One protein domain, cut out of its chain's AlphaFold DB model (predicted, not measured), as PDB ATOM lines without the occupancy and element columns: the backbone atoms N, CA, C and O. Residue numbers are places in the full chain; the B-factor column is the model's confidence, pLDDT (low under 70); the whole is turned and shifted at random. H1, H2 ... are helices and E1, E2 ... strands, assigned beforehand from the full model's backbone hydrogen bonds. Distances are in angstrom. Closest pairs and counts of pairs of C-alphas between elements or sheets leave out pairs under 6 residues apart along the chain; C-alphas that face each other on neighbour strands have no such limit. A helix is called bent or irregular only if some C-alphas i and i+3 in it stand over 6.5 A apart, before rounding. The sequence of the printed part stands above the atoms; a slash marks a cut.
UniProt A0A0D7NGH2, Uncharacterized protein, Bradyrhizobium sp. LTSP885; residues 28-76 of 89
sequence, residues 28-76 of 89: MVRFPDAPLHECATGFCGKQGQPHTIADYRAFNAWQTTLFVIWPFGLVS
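This is residues 28 to 76 of the 89 residues of an uncharacterized protein of Bradyrhizobium sp. LTSP885 (UniProt A0A0D7NGH2). A small head of loops, with the tiny two-strand sheet E1 and E2 in it, sits at the beginning of one long helix, H1, whose second half sticks out as a bare arm, residues 64 to 76. The arm makes the length of the whole, while residues 28 to 63 make the body, with the sheet near the first turns of H1. The printed part has 49 residues with two named strands and one named helix, in the order E1, E2, H1; the sheet's order is E1, E2, and its strands meet only at a point. The class is mostly helix, and the whole is loose, with a radius of gyration of the C-alphas of 12.6 A and spans of 42 by 16 by 14 A.

The sheet has two strands that are neighbours, E1, residues 37 to 39, and E2, residues 42 to 44. The two meet only at a point: the C-alphas of Glu 38 and Phe 43 face each other at 4.5 A, and those of His 37 and Phe 43 at 5.5 A. Residues 43 to 44 of E2 also pair with residues 50 to 51, antiparallel, a short pairing outside the named strands. Helix H1, residues 53 to 76, has its closest C-alphas to E2 at Ile 53, 6.7 A from that of Phe 43. Its closest C-alphas to E1 are those of Tyr 56 and His 37, 7.4 A apart. Residues 53 to 60 of H1 make the pairs of C-alphas within 10 A of the sheet, 9 with E2 and 5 with E1. In the backbone of H1, 19 of 20 O i to N i+4 pairs are within hydrogen-bond range.

E1 begins at C-alpha 37, at (50.508, -49.130, -11.136), and measures 6.6 A from first to last C-alpha. E2 measures 6.9 A from Gly 42 to Cys 44. H1 runs 34.2 A from C-alpha 53 at (40.401, -48.625, -10.059) to C-alpha 76 at (53.442, -19.225, -21.734). H1 is neither bent nor irregular, but only just: C-alphas 68 and 71 are 6.2 A apart.

The two C-alphas farthest apart are those of Thr 41 and Ser 76, 42.4 A. Without residues 64 to 76, which stand free and belong to H1, the body of 36 residues spans 24 by 17 by 11 A, with a radius of gyration of 8.7 A. The link from E1 to E2 is tight, with 2 residues, and the link from E2 to H1 is short, with 8. The printed part has no cut. The mean pLDDT of the printed part is 92.6, and no printed residue is under 70.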
ATOM      1  N   MET A  28      50.552 -34.352  -4.970       93.50
ATOM      2  CA  MET A  28      51.475 -34.752  -3.900       93.50
ATOM      3  C   MET A  28      50.750 -35.051  -2.584       93.50
ATOM      4  O   MET A  28      51.106 -35.995  -1.887       93.50
ATOM      5  N   VAL A  29      49.733 -34.253  -2.243       94.62
ATOM      6  CA  VAL A  29      48.925 -34.467  -1.035       94.62
ATOM      7  C   VAL A  29      47.937 -35.619  -1.229       94.62
ATOM      8  O   VAL A  29      47.721 -36.404  -0.310       94.62
ATOM      9  N   ARG A  30      47.326 -35.737  -2.415       93.06
ATOM     10  CA  ARG A  30      46.282 -36.738  -2.689       93.06
ATOM     11  C   ARG A  30      46.826 -38.150  -2.938       93.06
ATOM     12  O   ARG A  30      46.104 -39.105  -2.645       93.06
ATOM     13  N   PHE A  31      48.043 -38.269  -3.472       93.06
ATOM     14  CA  PHE A  31      48.699 -39.525  -3.861       93.06
ATOM     15  C   PHE A  31      50.105 -39.631  -3.228       93.06
ATOM     16  O   PHE A  31      51.111 -39.619  -3.943       93.06
ATOM     17  N   PRO A  32      50.208 -39.706  -1.887       90.69
ATOM     18  CA  PRO A  32      51.496 -39.710  -1.181       90.69
ATOM     19  C   PRO A  32      52.343 -40.962  -1.463       90.69
ATOM     20  O   PRO A  32      53.560 -40.952  -1.290       90.69
ATOM     21  N   ASP A  33      51.701 -42.041  -1.895       89.94
ATOM     22  CA  ASP A  33      52.285 -43.346  -2.171       89.94
ATOM     23  C   ASP A  33      52.414 -43.634  -3.681       89.94
ATOM     24  O   ASP A  33      52.730 -44.756  -4.084       89.94
ATOM     25  N   ALA A  34      52.223 -42.611  -4.522       88.12
ATOM     26  CA  ALA A  34      52.499 -42.669  -5.952       88.12
ATOM     27  C   ALA A  34      53.933 -43.180  -6.256       88.12
ATOM     28  O   ALA A  34      54.862 -42.962  -5.466       88.12
ATOM     29  N   PRO A  35      54.170 -43.806  -7.428       90.88
ATOM     30  CA  PRO A  35      53.234 -44.000  -8.541       90.88
ATOM     31  C   PRO A  35      52.293 -45.202  -8.364       90.88
ATOM     32  O   PRO A  35      52.720 -46.287  -7.959       90.88
ATOM     33  N   LEU A  36      51.022 -45.013  -8.734       92.00
ATOM     34  CA  LEU A  36      50.043 -46.099  -8.816       92.00
ATOM     35  C   LEU A  36      50.249 -46.890 -10.113       92.00
ATOM     36  O   LEU A  36      50.351 -46.299 -11.189       92.00
ATOM     37  N   HIS A  37      50.292 -48.215 -10.015       90.44
ATOM     38  CA  HIS A  37      50.508 -49.130 -11.136       90.44
ATOM     39  C   HIS A  37      49.666 -50.404 -10.992       90.44
ATOM     40  O   HIS A  37      49.093 -50.673  -9.937       90.44
ATOM     41  N   GLU A  38      49.562 -51.176 -12.071       90.75
ATOM     42  CA  GLU A  38      48.855 -52.460 -12.078       90.75
ATOM     43  C   GLU A  38      49.621 -53.531 -11.288       90.75
ATOM     44  O   GLU A  38      50.844 -53.642 -11.366       90.75
ATOM     45  N   CYS A  39      48.873 -54.337 -10.538       88.56
ATOM     46  CA  CYS A  39      49.333 -55.431  -9.693       88.56
ATOM     47  C   CYS A  39      48.556 -56.715 -10.002       88.56
ATOM     48  O   CYS A  39      47.485 -56.675 -10.601       88.56
ATOM     49  N   ALA A  40      49.043 -57.856  -9.500       83.50
ATOM     50  CA  ALA A  40      48.466 -59.183  -9.754       83.50
ATOM     51  C   ALA A  40      46.946 -59.299  -9.509       83.50
ATOM     52  O   ALA A  40      46.285 -60.104 -10.159       83.50
ATOM     53  N   THR A  41      46.381 -58.513  -8.587       82.50
ATOM     54  CA  THR A  41      44.953 -58.554  -8.228       82.50
ATOM     55  C   THR A  41      44.255 -57.189  -8.293       82.50
ATOM     56  O   THR A  41      43.141 -57.053  -7.792       82.50
ATOM     57  N   GLY A  42      44.874 -56.165  -8.895       88.81
ATOM     58  CA  GLY A  42      44.305 -54.815  -8.927       88.81
ATOM     59  C   GLY A  42      45.338 -53.731  -9.211       88.81
ATOM     60  O   GLY A  42      46.146 -53.867 -10.122       88.81
ATOM     61  N   PHE A  43      45.321 -52.656  -8.424       91.56
ATOM     62  CA  PHE A  43      46.281 -51.555  -8.526       91.56
ATOM     63  C   PHE A  43      47.005 -51.377  -7.198       91.56
ATOM     64  O   PHE A  43      46.386 -51.547  -6.146       91.56
ATOM     65  N   CYS A  44      48.285 -51.012  -7.237       90.94
ATOM     66  CA  CYS A  44      49.035 -50.684  -6.033       90.94
ATOM     67  C   CYS A  44      49.866 -49.412  -6.165       90.94
ATOM     68  O   CYS A  44      50.286 -49.036  -7.259       90.94
ATOM     69  N   GLY A  45      50.153 -48.787  -5.025       91.62
ATOM     70  CA  GLY A  45      51.166 -47.742  -4.906       91.62
ATOM     71  C   GLY A  45      52.588 -48.287  -4.829       91.62
ATOM     72  O   GLY A  45      52.833 -49.495  -4.853       91.62
ATOM     73  N   LYS A  46      53.553 -47.383  -4.668       89.56
ATOM     74  CA  LYS A  46      54.996 -47.670  -4.619       89.56
ATOM     75  C   LYS A  46      55.386 -48.731  -3.585       89.56
ATOM     76  O   LYS A  46      56.359 -49.450  -3.785       89.56
ATOM     77  N   GLN A  47      54.661 -48.804  -2.469       89.56
ATOM     78  CA  GLN A  47      54.910 -49.758  -1.381       89.56
ATOM     79  C   GLN A  47      53.999 -50.996  -1.439       89.56
ATOM     80  O   GLN A  47      53.927 -51.743  -0.468       89.56
ATOM     81  N   GLY A  48      53.275 -51.210  -2.542       85.62
ATOM     82  CA  GLY A  48      52.331 -52.323  -2.671       85.62
ATOM     83  C   GLY A  48      51.009 -52.111  -1.925       85.62
ATOM     84  O   GLY A  48      50.251 -53.062  -1.756       85.62
ATOM     85  N   GLN A  49      50.721 -50.884  -1.474       89.12
ATOM     86  CA  GLN A  49      49.437 -50.557  -0.851       89.12
ATOM     87  C   GLN A  49      48.310 -50.745  -1.875       89.12
ATOM     88  O   GLN A  49      48.465 -50.273  -3.002       89.12
ATOM     89  N   PRO A  50      47.211 -51.439  -1.534       91.88
ATOM     90  CA  PRO A  50      46.142 -51.725  -2.481       91.88
ATOM     91  C   PRO A  50      45.312 -50.474  -2.785       91.88
ATOM     92  O   PRO A  50      44.893 -49.757  -1.879       91.88
ATOM     93  N   HIS A  51      45.013 -50.261  -4.064       91.88
ATOM     94  CA  HIS A  51      44.197 -49.156  -4.556       91.88
ATOM     95  C   HIS A  51      43.031 -49.625  -5.408       91.88
ATOM     96  O   HIS A  51      43.060 -50.667  -6.068       91.88
ATOM     97  N   THR A  52      41.987 -48.801  -5.419       92.56
ATOM     98  CA  THR A  52      40.835 -49.027  -6.283       92.56
ATOM     99  C   THR A  52      41.137 -48.589  -7.717       92.56
ATOM    100  O   THR A  52      41.989 -47.737  -7.978       92.56
ATOM    101  N   ILE A  53      40.360 -49.106  -8.671       93.44
ATOM    102  CA  ILE A  53      40.401 -48.625 -10.059       93.44
ATOM    103  C   ILE A  53      40.070 -47.128 -10.171       93.44
ATOM    104  O   ILE A  53      40.560 -46.448 -11.074       93.44
ATOM    105  N   ALA A  54      39.249 -46.601  -9.258       93.25
ATOM    106  CA  ALA A  54      38.911 -45.185  -9.220       93.25
ATOM    107  C   ALA A  54      40.128 -44.330  -8.832       93.25
ATOM    108  O   ALA A  54      40.376 -43.312  -9.480       93.25
ATOM    109  N   ASP A  55      40.925 -44.771  -7.852       92.00
ATOM    110  CA  ASP A  55      42.157 -44.080  -7.452       92.00
ATOM    111  C   ASP A  55      43.193 -44.084  -8.576       92.00
ATOM    112  O   ASP A  55      43.773 -43.041  -8.880       92.00
ATOM    113  N   TYR A  56      43.368 -45.221  -9.257       93.69
ATOM    114  CA  TYR A  56      44.265 -45.314 -10.409       93.69
ATOM    115  C   TYR A  56      43.860 -44.357 -11.538       93.69
ATOM    116  O   TYR A  56      44.695 -43.627 -12.070       93.69
ATOM    117  N   ARG A  57      42.563 -44.296 -11.879       95.31
ATOM    118  CA  ARG A  57      42.057 -43.356 -12.894       95.31
ATOM    119  C   ARG A  57      42.265 -41.901 -12.482       95.31
ATOM    120  O   ARG A  57      42.649 -41.093 -13.325       95.31
ATOM    121  N   ALA A  58      42.039 -41.572 -11.212       95.31
ATOM    122  CA  ALA A  58      42.260 -40.225 -10.692       95.31
ATOM    123  C   ALA A  58      43.745 -39.829 -10.747       95.31
ATOM    124  O   ALA A  58      44.067 -38.733 -11.205       95.31
ATOM    125  N   PHE A  59      44.646 -40.732 -10.352       94.94
ATOM    126  CA  PHE A  59      46.090 -40.532 -10.464       94.94
ATOM    127  C   PHE A  59      46.521 -40.347 -11.916       94.94
ATOM    128  O   PHE A  59      47.233 -39.394 -12.224       94.94
ATOM    129  N   ASN A  60      46.037 -41.194 -12.827       95.12
ATOM    130  CA  ASN A  60      46.390 -41.096 -14.239       95.12
ATOM    131  C   ASN A  60      45.884 -39.787 -14.872       95.12
ATOM    132  O   ASN A  60      46.604 -39.141 -15.635       95.12
ATOM    133  N   ALA A  61      44.673 -39.346 -14.515       96.75
ATOM    134  CA  ALA A  61      44.134 -38.059 -14.949       96.75
ATOM    135  C   ALA A  61      44.974 -36.886 -14.425       96.75
ATOM    136  O   ALA A  61      45.322 -35.985 -15.192       96.75
ATOM    137  N   TRP A  62      45.353 -36.906 -13.145       96.25
ATOM    138  CA  TRP A  62      46.233 -35.894 -12.561       96.25
ATOM    139  C   TRP A  62      47.619 -35.883 -13.219       96.25
ATOM    140  O   TRP A  62      48.092 -34.823 -13.627       96.25
ATOM    141  N   GLN A  63      48.246 -37.048 -13.385       95.88
ATOM    142  CA  GLN A  63      49.565 -37.181 -14.001       95.88
ATOM    143  C   GLN A  63      49.546 -36.663 -15.444       95.88
ATOM    144  O   GLN A  63      50.408 -35.878 -15.838       95.88
ATOM    145  N   THR A  64      48.524 -37.035 -16.218       96.44
ATOM    146  CA  THR A  64      48.310 -36.519 -17.577       96.44
ATOM    147  C   THR A  64      48.137 -35.002 -17.565       96.44
ATOM    148  O   THR A  64      48.767 -34.296 -18.350       96.44
ATOM    149  N   THR A  65      47.335 -34.479 -16.635       96.06
ATOM    150  CA  THR A  65      47.121 -33.035 -16.477       96.06
ATOM    151  C   THR A  65      48.431 -32.309 -16.178       96.06
ATOM    152  O   THR A  65      48.686 -31.265 -16.771       96.06
ATOM    153  N   LEU A  66      49.298 -32.867 -15.329       95.69
ATOM    154  CA  LEU A  66      50.626 -32.309 -15.074       95.69
ATOM    155  C   LEU A  66      51.495 -32.284 -16.328       95.69
ATOM    156  O   LEU A  66      52.079 -31.244 -16.628       95.69
ATOM    157  N   PHE A  67      51.559 -33.390 -17.073       95.38
ATOM    158  CA  PHE A  67      52.352 -33.470 -18.303       95.38
ATOM    159  C   PHE A  67      51.847 -32.549 -19.413       95.38
ATOM    160  O   PHE A  67      52.630 -32.157 -20.271       95.38
ATOM    161  N   VAL A  68      50.571 -32.169 -19.388       95.94
ATOM    162  CA  VAL A  68      50.011 -31.153 -20.281       95.94
ATOM    163  C   VAL A  68      50.322 -29.752 -19.749       95.94
ATOM    164  O   VAL A  68      50.947 -28.948 -20.432       95.94
ATOM    165  N   ILE A  69      49.936 -29.439 -18.512       94.62
ATOM    166  CA  ILE A  69      50.049 -28.083 -17.961       94.62
ATOM    167  C   ILE A  69      51.504 -27.609 -17.890       94.62
ATOM    168  O   ILE A  69      51.753 -26.436 -18.155       94.62
ATOM    169  N   TRP A  70      52.471 -28.478 -17.576       94.88
ATOM    170  CA  TRP A  70      53.876 -28.074 -17.465       94.88
ATOM    171  C   TRP A  70      54.460 -27.460 -18.747       94.88
ATOM    172  O   TRP A  70      54.913 -26.314 -18.685       94.88
ATOM    173  N   PRO A  71      54.458 -28.142 -19.910       96.62
ATOM    174  CA  PRO A  71      54.994 -27.569 -21.141       96.62
ATOM    175  C   PRO A  71      54.219 -26.325 -21.588       96.62
ATOM    176  O   PRO A  71      54.842 -25.320 -21.925       96.62
ATOM    177  N   PHE A  72      52.882 -26.333 -21.532       95.81
ATOM    178  CA  PHE A  72      52.090 -25.159 -21.923       95.81
ATOM    179  C   PHE A  72      52.311 -23.964 -20.985       95.81
ATOM    180  O   PHE A  72      52.437 -22.824 -21.442       95.81
ATOM    181  N   GLY A  73      52.409 -24.217 -19.680       94.25
ATOM    182  CA  GLY A  73      52.707 -23.214 -18.667       94.25
ATOM    183  C   GLY A  73      54.098 -22.614 -18.846       94.25
ATOM    184  O   GLY A  73      54.228 -21.393 -18.898       94.25
ATOM    185  N   LEU A  74      55.127 -23.446 -19.050       95.06
ATOM    186  CA  LEU A  74      56.494 -22.989 -19.329       95.06
ATOM    187  C   LEU A  74      56.595 -22.154 -20.595       95.06
ATOM    188  O   LEU A  74      57.213 -21.092 -20.569       95.06
ATOM    189  N   VAL A  75      55.982 -22.605 -21.691       95.62
ATOM    190  CA  VAL A  75      55.973 -21.850 -22.949       95.62
ATOM    191  C   VAL A  75      55.290 -20.499 -22.744       95.62
ATOM    192  O   VAL A  75      55.824 -19.474 -23.161       95.62
ATOM    193  N   SER A  76      54.158 -20.469 -22.039       93.44
ATOM    194  CA  SER A  76      53.442 -19.225 -21.734       93.44
ATOM    195  C   SER A  76      54.289 -18.272 -20.887       93.44
ATOM    196  O   SER A  76      54.397 -17.089 -21.213       93.44
TER     197      SER A  76